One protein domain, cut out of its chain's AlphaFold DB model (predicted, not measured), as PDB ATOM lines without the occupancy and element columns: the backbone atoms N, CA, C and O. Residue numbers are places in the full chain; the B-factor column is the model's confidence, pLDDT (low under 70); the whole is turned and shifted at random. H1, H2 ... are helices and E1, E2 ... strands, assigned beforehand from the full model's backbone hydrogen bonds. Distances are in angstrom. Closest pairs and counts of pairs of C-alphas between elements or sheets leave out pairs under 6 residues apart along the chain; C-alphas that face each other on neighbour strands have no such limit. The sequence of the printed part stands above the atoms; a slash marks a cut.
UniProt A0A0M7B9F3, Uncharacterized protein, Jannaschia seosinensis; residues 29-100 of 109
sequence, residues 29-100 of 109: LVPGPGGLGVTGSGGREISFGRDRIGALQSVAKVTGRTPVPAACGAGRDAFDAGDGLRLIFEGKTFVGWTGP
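AT A GLANCE: This is residues 29 to 100 of the 109 residues of an uncharacterized protein of Jannaschia seosinensis (UniProt A0A0M7B9F3). A twisted sheet of four strands, E3 to E6, has one helix, H1, lengthwise over one face; a small separate hairpin, E1 and E2, sits beyond the sheet's E6 edge. The printed part has 72 residues, in the order E1 E2 H1 E3 E4 E5 E6, of the mixed class. The larger sheet, order E3 E4 E5 E6, is antiparallel, as is the pair E1 E2. The whole is compact, radius of gyration of the C-alphas 11.3 A, yet elongated in outline, 36 by 23 by 20 A.

IN THESE COORDINATES: Start in the sheet with E3, residues 68 to 70; then E4, residues 77 to 82, covers 16.0 A, E5, residues 85 to 90, 17.0 A, and E6, residues 93 to 99, 18.8 A, ending at C-alpha 99 (-20.182, 15.515, -49.143). Find C-alpha 52 at (-6.558, 19.424, -36.890); from there H1 runs 16.4 A to residue 63. E1 is residues 29 to 32 and begins at (-12.029, 8.349, -48.087); E2 is residues 35 to 39.

HOW THE PARTS SIT: E3 to E6 form a meander, each strand the antiparallel neighbour of the one before, and its strands' lines turn by 95 degrees from edge to edge. Look at N 70 and O 78, 2.8 A, for E3 and E4; N 79 and O 87, 2.9 A, for E4 and E5; N 88 and O 96, 2.8 A, for E5 and E6. H1 is on this sheet, making two layers, a helix on one face of a sheet; its height over the sheet is 8.4 A. It lies over E5 and runs along the strands, at 8 degrees to E5 on the local plane. Its closest C-alphas to E4 are Val 59 and Ala 81, 7.2 A. In H1 every O i to N i+4 pair is within hydrogen-bond range. In the hairpin E1 and E2, N 30 and O 37 are 2.8 A apart. The closest C-alphas of E2 and E6, Gly 35 and Gly 96, are 7.2 A apart, and E1 and E6 are near each other, with 6 pairs of C-alphas within 10 A.

THE WHOLE: The two farthest C-alphas, of Gly 42 and Ala 74, are 36.2 A apart. The printed part has no cut. The link from E2 to H1, residues 40 to 51, is long; within it residues 45 to 46 pair antiparallel with 36 to 37 of E2. Look for low confidence at residues 29 to 50, with pLDDT under 70.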
ATOM      1  N   LEU A  29     -11.375   8.016 -49.345       58.50
ATOM      2  CA  LEU A  29     -12.029   8.349 -48.087       58.50
ATOM      3  C   LEU A  29     -13.489   7.910 -48.183       58.50
ATOM      4  O   LEU A  29     -14.269   8.472 -48.950       58.50
ATOM      5  N   VAL A  30     -13.848   6.893 -47.409       56.41
ATOM      6  CA  VAL A  30     -15.225   6.438 -47.255       56.41
ATOM      7  C   VAL A  30     -15.771   7.005 -45.961       56.41
ATOM      8  O   VAL A  30     -15.230   6.738 -44.890       56.41
ATOM      9  N   PRO A  31     -16.843   7.788 -46.025       55.31
ATOM     10  CA  PRO A  31     -17.374   8.393 -44.824       55.31
ATOM     11  C   PRO A  31     -17.983   7.368 -43.851       55.31
ATOM     12  O   PRO A  31     -18.670   6.441 -44.278       55.31
ATOM     13  N   GLY A  32     -17.754   7.543 -42.543       55.97
ATOM     14  CA  GLY A  32     -18.268   6.668 -41.482       55.97
ATOM     15  C   GLY A  32     -18.848   7.438 -40.281       55.97
ATOM     16  O   GLY A  32     -18.627   8.644 -40.153       55.97
ATOM     17  N   PRO A  33     -19.588   6.769 -39.370       45.62
ATOM     18  CA  PRO A  33     -20.300   7.429 -38.265       45.62
ATOM     19  C   PRO A  33     -19.391   8.141 -37.248       45.62
ATOM     20  O   PRO A  33     -19.854   9.035 -36.547       45.62
ATOM     21  N   GLY A  34     -18.113   7.751 -37.163       52.44
ATOM     22  CA  GLY A  34     -17.110   8.330 -36.261       52.44
ATOM     23  C   GLY A  34     -15.963   9.081 -36.952       52.44
ATOM     24  O   GLY A  34     -15.061   9.553 -36.263       52.44
ATOM     25  N   GLY A  35     -15.963   9.197 -38.288       61.06
ATOM     26  CA  GLY A  35     -14.817   9.730 -39.034       61.06
ATOM     27  C   GLY A  35     -14.853   9.444 -40.537       61.06
ATOM     28  O   GLY A  35     -15.919   9.317 -41.136       61.06
ATOM     29  N   LEU A  36     -13.670   9.353 -41.150       58.84
ATOM     30  CA  LEU A  36     -13.492   8.870 -42.522       58.84
ATOM     31  C   LEU A  36     -12.720   7.547 -42.484       58.84
ATOM     32  O   LEU A  36     -11.545   7.508 -42.104       58.84
ATOM     33  N   GLY A  37     -13.377   6.470 -42.899       55.75
ATOM     34  CA  GLY A  37     -12.719   5.217 -43.240       55.75
ATOM     35  C   GLY A  37     -11.903   5.373 -44.523       55.75
ATOM     36  O   GLY A  37     -12.148   6.271 -45.327       55.75
ATOM     37  N   VAL A  38     -10.916   4.507 -44.731       54.59
ATOM     38  CA  VAL A  38     -10.103   4.512 -45.951       54.59
ATOM     39  C   VAL A  38     -10.253   3.168 -46.663       54.59
ATOM     40  O   VAL A  38      -9.719   2.148 -46.214       54.59
ATOM     41  N   THR A  39     -10.987   3.127 -47.776       49.94
ATOM     42  CA  THR A  39     -11.061   1.924 -48.626       49.94
ATOM     43  C   THR A  39      -9.771   1.738 -49.416       49.94
ATOM     44  O   THR A  39      -9.045   2.692 -49.660       49.94
ATOM     45  N   GLY A  40      -9.435   0.488 -49.753       44.16
ATOM     46  CA  GLY A  40      -8.145   0.127 -50.367       44.16
ATOM     47  C   GLY A  40      -6.993  -0.050 -49.365       44.16
ATOM     48  O   GLY A  40      -5.932  -0.544 -49.725       44.16
ATOM     49  N   SER A  41      -7.209   0.289 -48.088       47.16
ATOM     50  CA  SER A  41      -6.194   0.226 -47.023       47.16
ATOM     51  C   SER A  41      -6.281  -1.020 -46.127       47.16
ATOM     52  O   SER A  41      -5.573  -1.096 -45.127       47.16
ATOM     53  N   GLY A  42      -7.168  -1.977 -46.424       42.34
ATOM     54  CA  GLY A  42      -7.379  -3.154 -45.568       42.34
ATOM     55  C   GLY A  42      -8.038  -2.841 -44.215       42.34
ATOM     56  O   GLY A  42      -7.739  -3.505 -43.230       42.34
ATOM     57  N   GLY A  43      -8.912  -1.824 -44.151       49.69
ATOM     58  CA  GLY A  43      -9.657  -1.469 -42.931       49.69
ATOM     59  C   GLY A  43      -8.996  -0.414 -42.036       49.69
ATOM     60  O   GLY A  43      -9.323  -0.324 -40.857       49.69
ATOM     61  N   ARG A  44      -8.065   0.391 -42.567       47.66
ATOM     62  CA  ARG A  44      -7.469   1.511 -41.820       47.66
ATOM     63  C   ARG A  44      -8.435   2.697 -41.785       47.66
ATOM     64  O   ARG A  44      -9.002   3.078 -42.806       47.66
ATOM     65  N   GLU A  45      -8.583   3.294 -40.612       55.50
ATOM     66  CA  GLU A  45      -9.387   4.495 -40.381       55.50
ATOM     67  C   GLU A  45      -8.471   5.690 -40.106       55.50
ATOM     68  O   GLU A  45      -7.450   5.550 -39.422       55.50
ATOM     69  N   ILE A  46      -8.822   6.878 -40.613       55.66
ATOM     70  CA  ILE A  46      -8.183   8.110 -40.146       55.66
ATOM     71  C   ILE A  46      -8.875   8.507 -38.846       55.66
ATOM     72  O   ILE A  46      -9.893   9.197 -38.837       55.66
ATOM     73  N   SER A  47      -8.297   8.085 -37.722       54.91
ATOM     74  CA  SER A  47      -8.620   8.680 -36.428       54.91
ATOM     75  C   SER A  47      -8.101  10.113 -36.417       54.91
ATOM     76  O   SER A  47      -6.904  10.351 -36.267       54.91
ATOM     77  N   PHE A  48      -8.997  11.086 -36.573       60.59
ATOM     78  CA  PHE A  48      -8.634  12.504 -36.635       60.59
ATOM     79  C   PHE A  48      -8.037  13.071 -35.335       60.59
ATOM     80  O   PHE A  48      -7.543  14.197 -35.337       60.59
ATOM     81  N   GLY A  49      -8.016  12.295 -34.245       54.06
ATOM     82  CA  GLY A  49      -7.320  12.647 -33.009       54.06
ATOM     83  C   GLY A  49      -7.709  14.024 -32.451       54.06
ATOM     84  O   GLY A  49      -8.782  14.555 -32.720       54.06
ATOM     85  N   ARG A  50      -6.824  14.601 -31.629       55.34
ATOM     86  CA  ARG A  50      -6.976  15.938 -31.015       55.34
ATOM     87  C   ARG A  50      -6.242  17.043 -31.788       55.34
ATOM     88  O   ARG A  50      -5.977  18.103 -31.217       55.34
ATOM     89  N   ASP A  51      -5.840  16.783 -33.032       73.56
ATOM     90  CA  ASP A  51      -5.054  17.734 -33.816       73.56
ATOM     91  C   ASP A  51      -5.527  17.852 -35.268       73.56
ATOM     92  O   ASP A  51      -5.350  16.963 -36.103       73.56
ATOM     93  N   ARG A  52      -6.077  19.029 -35.568       82.31
ATOM     94  CA  ARG A  52      -6.558  19.424 -36.890       82.31
ATOM     95  C   ARG A  52      -5.467  19.377 -37.957       82.31
ATOM     96  O   ARG A  52      -5.755  19.016 -39.091       82.31
ATOM     97  N   ILE A  53      -4.225  19.744 -37.635       84.94
ATOM     98  CA  ILE A  53      -3.158  19.793 -38.646       84.94
ATOM     99  C   ILE A  53      -2.837  18.377 -39.136       84.94
ATOM    100  O   ILE A  53      -2.841  18.139 -40.346       84.94
ATOM    101  N   GLY A  54      -2.648  17.421 -38.221       80.81
ATOM    102  CA  GLY A  54      -2.425  16.015 -38.573       80.81
ATOM    103  C   GLY A  54      -3.579  15.392 -39.369       80.81
ATOM    104  O   GLY A  54      -3.344  14.638 -40.319       80.81
ATOM    105  N   ALA A  55      -4.822  15.760 -39.045       81.12
ATOM    106  CA  ALA A  55      -6.009  15.358 -39.797       81.12
ATOM    107  C   ALA A  55      -5.953  15.815 -41.266       81.12
ATOM    108  O   ALA A  55      -6.068  14.994 -42.177       81.12
ATOM    109  N   LEU A  56      -5.718  17.109 -41.501       85.12
ATOM    110  CA  LEU A  56      -5.657  17.681 -42.850       85.12
ATOM    111  C   LEU A  56      -4.465  17.142 -43.652       85.12
ATOM    112  O   LEU A  56      -4.597  16.897 -44.848       85.12
ATOM    113  N   GLN A  57      -3.323  16.894 -43.002       86.12
ATOM    114  CA  GLN A  57      -2.170  16.248 -43.638       86.12
ATOM    115  C   GLN A  57      -2.476  14.810 -44.065       86.12
ATOM    116  O   GLN A  57      -2.060  14.386 -45.140       86.12
ATOM    117  N   SER A  58      -3.201  14.056 -43.241       80.56
ATOM    118  CA  SER A  58      -3.590  12.678 -43.565       80.56
ATOM    119  C   SER A  58      -4.558  12.645 -44.744       80.56
ATOM    120  O   SER A  58      -4.390  11.841 -45.655       80.56
ATOM    121  N   VAL A  59      -5.512  13.576 -44.772       82.06
ATOM    122  CA  VAL A  59      -6.429  13.758 -45.903       82.06
ATOM    123  C   VAL A  59      -5.650  14.112 -47.163       82.06
ATOM    124  O   VAL A  59      -5.839  13.450 -48.175       82.06
ATOM    125  N   ALA A  60      -4.711  15.060 -47.087       86.44
ATOM    126  CA  ALA A  60      -3.885  15.445 -48.229       86.44
ATOM    127  C   ALA A  60      -3.069  14.279 -48.800       86.44
ATOM    128  O   ALA A  60      -2.923  14.172 -50.013       86.44
ATOM    129  N   LYS A  61      -2.562  13.389 -47.938       80.00
ATOM    130  CA  LYS A  61      -1.852  12.175 -48.366       80.00
ATOM    131  C   LYS A  61      -2.766  11.189 -49.087       80.00
ATOM    132  O   LYS A  61      -2.322  10.538 -50.020       80.00
ATOM    133  N   VAL A  62      -4.020  11.068 -48.652       75.81
ATOM    134  CA  VAL A  62      -4.977  10.127 -49.249       75.81
ATOM    135  C   VAL A  62      -5.553  10.668 -50.556       75.81
ATOM    136  O   VAL A  62      -5.600   9.943 -51.541       75.81
ATOM    137  N   THR A  63      -5.971  11.931 -50.587       77.81
ATOM    138  CA  THR A  63      -6.609  12.534 -51.769       77.81
ATOM    139  C   THR A  63      -5.604  13.094 -52.774       77.81
ATOM    140  O   THR A  63      -5.990  13.488 -53.871       77.81
ATOM    141  N   GLY A  64      -4.323  13.202 -52.400       82.75
ATOM    142  CA  GLY A  64      -3.309  13.913 -53.181       82.75
ATOM    143  C   GLY A  64      -3.533  15.431 -53.242       82.75
ATOM    144  O   GLY A  64      -2.845  16.126 -53.989       82.75
ATOM    145  N   ARG A  65      -4.491  15.966 -52.470       82.44
ATOM    146  CA  ARG A  65      -4.898  17.373 -52.503       82.44
ATOM    147  C   ARG A  65      -4.887  17.979 -51.111       82.44
ATOM    148  O   ARG A  65      -5.565  17.504 -50.207       82.44
ATOM    149  N   THR A  66      -4.177  19.093 -50.953       88.31
ATOM    150  CA  THR A  66      -4.199  19.862 -49.705       88.31
ATOM    151  C   THR A  66      -5.595  20.443 -49.457       88.31
ATOM    152  O   THR A  66      -6.083  21.191 -50.310       88.31
ATOM    153  N   PRO A  67      -6.231  20.151 -48.303       90.88
ATOM    154  CA  PRO A  67      -7.510  20.754 -47.975       90.88
ATOM    155  C   PRO A  67      -7.398  22.269 -47.819       90.88
ATOM    156  O   PRO A  67      -6.473  22.765 -47.171       90.88
ATOM    157  N   VAL A  68      -8.354  23.006 -48.377       93.88
ATOM    158  CA  VAL A  68      -8.372  24.475 -48.331       93.88
ATOM    159  C   VAL A  68      -9.428  24.978 -47.352       93.88
ATOM    160  O   VAL A  68     -10.517  24.406 -47.304       93.88
ATOM    161  N   PRO A  69      -9.153  26.034 -46.565       93.69
ATOM    162  CA  PRO A  69     -10.153  26.617 -45.678       93.69
ATOM    163  C   PRO A  69     -11.419  27.028 -46.439       93.69
ATOM    164  O   PRO A  69     -11.346  27.606 -47.523       93.69
ATOM    165  N   ALA A  70     -12.575  26.759 -45.846       92.00
ATOM    166  CA  ALA A  70     -13.885  27.115 -46.364       92.00
ATOM    167  C   ALA A  70     -14.714  27.802 -45.273       92.00
ATOM    168  O   ALA A  70     -14.555  27.531 -44.081       92.00
ATOM    169  N   ALA A  71     -15.625  28.684 -45.685       89.06
ATOM    170  CA  ALA A  71     -16.537  29.337 -44.757       89.06
ATOM    171  C   ALA A  71     -17.438  28.305 -44.062       89.06
ATOM    172  O   ALA A  71     -18.013  27.423 -44.706       89.06
ATOM    173  N   CYS A  72     -17.571  28.443 -42.747       87.38
ATOM    174  CA  CYS A  72     -18.411  27.602 -41.909       87.38
ATOM    175  C   CYS A  72     -19.050  28.485 -40.836       87.38
ATOM    176  O   CYS A  72     -18.373  29.295 -40.203       87.38
ATOM    177  N   GLY A  73     -20.370  28.397 -40.686       81.75
ATOM    178  CA  GLY A  73     -21.094  29.141 -39.663       81.75
ATOM    179  C   GLY A  73     -20.887  28.555 -38.264       81.75
ATOM    180  O   GLY A  73     -20.271  27.503 -38.087       81.75
ATOM    181  N   ALA A  74     -21.456  29.228 -37.259       80.25
ATOM    182  CA  ALA A  74     -21.588  28.717 -35.891       80.25
ATOM    183  C   ALA A  74     -20.267  28.416 -35.146       80.25
ATOM    184  O   ALA A  74     -20.213  27.485 -34.341       80.25
ATOM    185  N   GLY A  75     -19.209  29.199 -35.396       84.75
ATOM    186  CA  GLY A  75     -17.939  29.095 -34.659       84.75
ATOM    187  C   GLY A  75     -17.119  27.839 -34.971       84.75
ATOM    188  O   GLY A  75     -16.263  27.449 -34.179       84.75
ATOM    189  N   ARG A  76     -17.399  27.192 -36.105       89.06
ATOM    190  CA  ARG A  76     -16.700  26.003 -36.601       89.06
ATOM    191  C   ARG A  76     -15.779  26.395 -37.755       89.06
ATOM    192  O   ARG A  76     -16.036  27.368 -38.455       89.06
ATOM    193  N   ASP A  77     -14.748  25.595 -37.981       91.81
ATOM    194  CA  ASP A  77     -13.861  25.703 -39.135       91.81
ATOM    195  C   ASP A  77     -14.217  24.616 -40.151       91.81
ATOM    196  O   ASP A  77     -14.428  23.461 -39.773       91.81
ATOM    197  N   ALA A  78     -14.239  24.952 -41.443       92.69
ATOM    198  CA  ALA A  78     -14.379  23.960 -42.502       92.69
ATOM    199  C   ALA A  78     -13.178  23.943 -43.440       92.69
ATOM    200  O   ALA A  78     -12.547  24.968 -43.687       92.69
ATOM    201  N   PHE A  79     -12.902  22.766 -43.999       93.44
ATOM    202  CA  PHE A  79     -11.863  22.564 -45.000       93.44
ATOM    203  C   PHE A  79     -12.416  21.739 -46.156       93.44
ATOM    204  O   PHE A  79     -12.946  20.650 -45.941       93.44
ATOM    205  N   ASP A  80     -12.302  22.260 -47.371       92.62
ATOM    206  CA  ASP A  80     -12.641  21.555 -48.603       92.62
ATOM    207  C   ASP A  80     -11.493  20.619 -48.983       92.62
ATOM    208  O   ASP A  80     -10.364  21.066 -49.182       92.62
ATOM    209  N   ALA A  81     -11.778  19.321 -49.037       88.19
ATOM    210  CA  ALA A  81     -10.816  18.264 -49.326       88.19
ATOM    211  C   ALA A  81     -10.846  17.806 -50.797       88.19
ATOM    212  O   ALA A  81     -10.125  16.872 -51.152       88.19
ATOM    213  N   GLY A  82     -11.632  18.464 -51.659       85.25
ATOM    214  CA  GLY A  82     -11.919  18.016 -53.022       85.25
ATOM    215  C   GLY A  82     -13.169  17.140 -53.123       85.25
ATOM    216  O   GLY A  82     -13.717  16.694 -52.121       85.25
ATOM    217  N   ASP A  83     -13.653  16.940 -54.352       82.81
ATOM    218  CA  ASP A  83     -14.806  16.082 -54.681       82.81
ATOM    219  C   ASP A  83     -16.092  16.391 -53.893       82.81
ATOM    220  O   ASP A  83     -16.919  15.522 -53.623       82.81
ATOM    221  N   GLY A  84     -16.260  17.656 -53.495       85.31
ATOM    222  CA  GLY A  84     -17.379  18.113 -52.672       85.31
ATOM    223  C   GLY A  84     -17.299  17.680 -51.205       85.31
ATOM    224  O   GLY A  84     -18.213  17.994 -50.445       85.31
ATOM    225  N   LEU A  85     -16.232  16.987 -50.789       86.56
ATOM    226  CA  LEU A  85     -15.989  16.616 -49.402       86.56
ATOM    227  C   LEU A  85     -15.501  17.828 -48.610       86.56
ATOM    228  O   LEU A  85     -14.483  18.449 -48.917       86.56
ATOM    229  N   ARG A  86     -16.201  18.116 -47.518       91.12
ATOM    230  CA  ARG A  86     -15.848  19.150 -46.555       91.12
ATOM    231  C   ARG A  86     -15.728  18.549 -45.168       91.12
ATOM    232  O   ARG A  86     -16.617  17.838 -44.708       91.12
ATOM    233  N   LEU A  87     -14.625  18.863 -44.506       89.44
ATOM    234  CA  LEU A  87     -14.298  18.435 -43.150       89.44
ATOM    235  C   LEU A  87     -14.576  19.574 -42.189       89.44
ATOM    236  O   LEU A  87     -14.255  20.720 -42.500       89.44
ATOM    237  N   ILE A  88     -15.156  19.265 -41.036       90.62
ATOM    238  CA  ILE A  88     -15.666  20.266 -40.104       90.62
ATOM    239  C   ILE A  88     -15.020  20.042 -38.749       90.62
ATOM    240  O   ILE A  88     -15.029  18.937 -38.196       90.62
ATOM    241  N   PHE A  89     -14.455  21.120 -38.221       88.81
ATOM    242  CA  PHE A  89     -13.718  21.146 -36.973       88.81
ATOM    243  C   PHE A  89     -14.300  22.193 -36.027       88.81
ATOM    244  O   PHE A  89     -14.786  23.240 -36.445       88.81
ATOM    245  N   GLU A  90     -14.208  21.924 -34.733       86.88
ATOM    246  CA  GLU A  90     -14.444  22.898 -33.671       86.88
ATOM    247  C   GLU A  90     -13.132  23.055 -32.900       86.88
ATOM    248  O   GLU A  90     -12.673  22.144 -32.203       86.88
ATOM    249  N   GLY A  91     -12.444  24.174 -33.138       86.00
ATOM    250  CA  GLY A  91     -11.049  24.334 -32.740       86.00
ATOM    251  C   GLY A  91     -10.155  23.267 -33.383       86.00
ATOM    252  O   GLY A  91      -9.968  23.237 -34.601       86.00
ATOM    253  N   LYS A  92      -9.572  22.388 -32.559       81.50
ATOM    254  CA  LYS A  92      -8.678  21.304 -33.016       81.50
ATOM    255  C   LYS A  92      -9.391  19.965 -33.223       81.50
ATOM    256  O   LYS A  92      -8.756  19.015 -33.673       81.50
ATOM    257  N   THR A  93     -10.672  19.884 -32.883       79.00
ATOM    258  CA  THR A  93     -11.419  18.627 -32.830       79.00
ATOM    259  C   THR A  93     -12.223  18.441 -34.104       79.00
ATOM    260  O   THR A  93     -12.956  19.342 -34.497       79.00
ATOM    261  N   PHE A  94     -12.116  17.271 -34.732       82.69
ATOM    262  CA  PHE A  94     -13.008  16.890 -35.824       82.69
ATOM    263  C   PHE A  94     -14.414  16.630 -35.280       82.69
ATOM    264  O   PHE A  94     -14.578  15.852 -34.339       82.69
ATOM    265  N   VAL A  95     -15.422  17.281 -35.857       84.19
ATOM    266  CA  VAL A  95     -16.814  17.188 -35.388       84.19
ATOM    267  C   VAL A  95     -17.784  16.695 -36.456       84.19
ATOM    268  O   VAL A  95     -18.926  16.389 -36.115       84.19
ATOM    269  N   GLY A  96     -17.363  16.599 -37.718       86.12
ATOM    270  CA  GLY A  96     -18.207  16.080 -38.788       86.12
ATOM    271  C   GLY A  96     -17.665  16.326 -40.189       86.12
ATOM    272  O   GLY A  96     -16.596  16.907 -40.383       86.12
ATOM    273  N   TRP A  97     -18.423  15.876 -41.179       87.81
ATOM    274  CA  TRP A  97     -18.132  16.072 -42.594       87.81
ATOM    275  C   TRP A  97     -19.430  16.193 -43.401       87.81
ATOM    276  O   TRP A  97     -20.491  15.714 -42.992       87.81
ATOM    277  N   THR A  98     -19.336  16.823 -44.568       88.56
ATOM    278  CA  THR A  98     -20.410  16.891 -45.571       88.56
ATOM    279  C   THR A  98     -19.839  16.559 -46.943       88.56
ATOM    280  O   THR A  98     -18.709  16.943 -47.231       88.56
ATOM    281  N   GLY A  99     -20.601  15.885 -47.795       88.62
ATOM    282  CA  GLY A  99     -20.182  15.515 -49.143       88.62
ATOM    283  C   GLY A  99     -21.357  15.189 -50.071       88.62
ATOM    284  O   GLY A  99     -22.513  15.252 -49.654       88.62
ATOM    285  N   PRO A 100     -21.081  14.803 -51.328       82.94
ATOM    286  CA  PRO A 100     -22.117  14.512 -52.324       82.94
ATOM    287  C   PRO A 100     -23.033  13.347 -51.927       82.94
ATOM    288  O   PRO A 100     -24.197  13.308 -52.311       82.94
TER     289      PRO A 100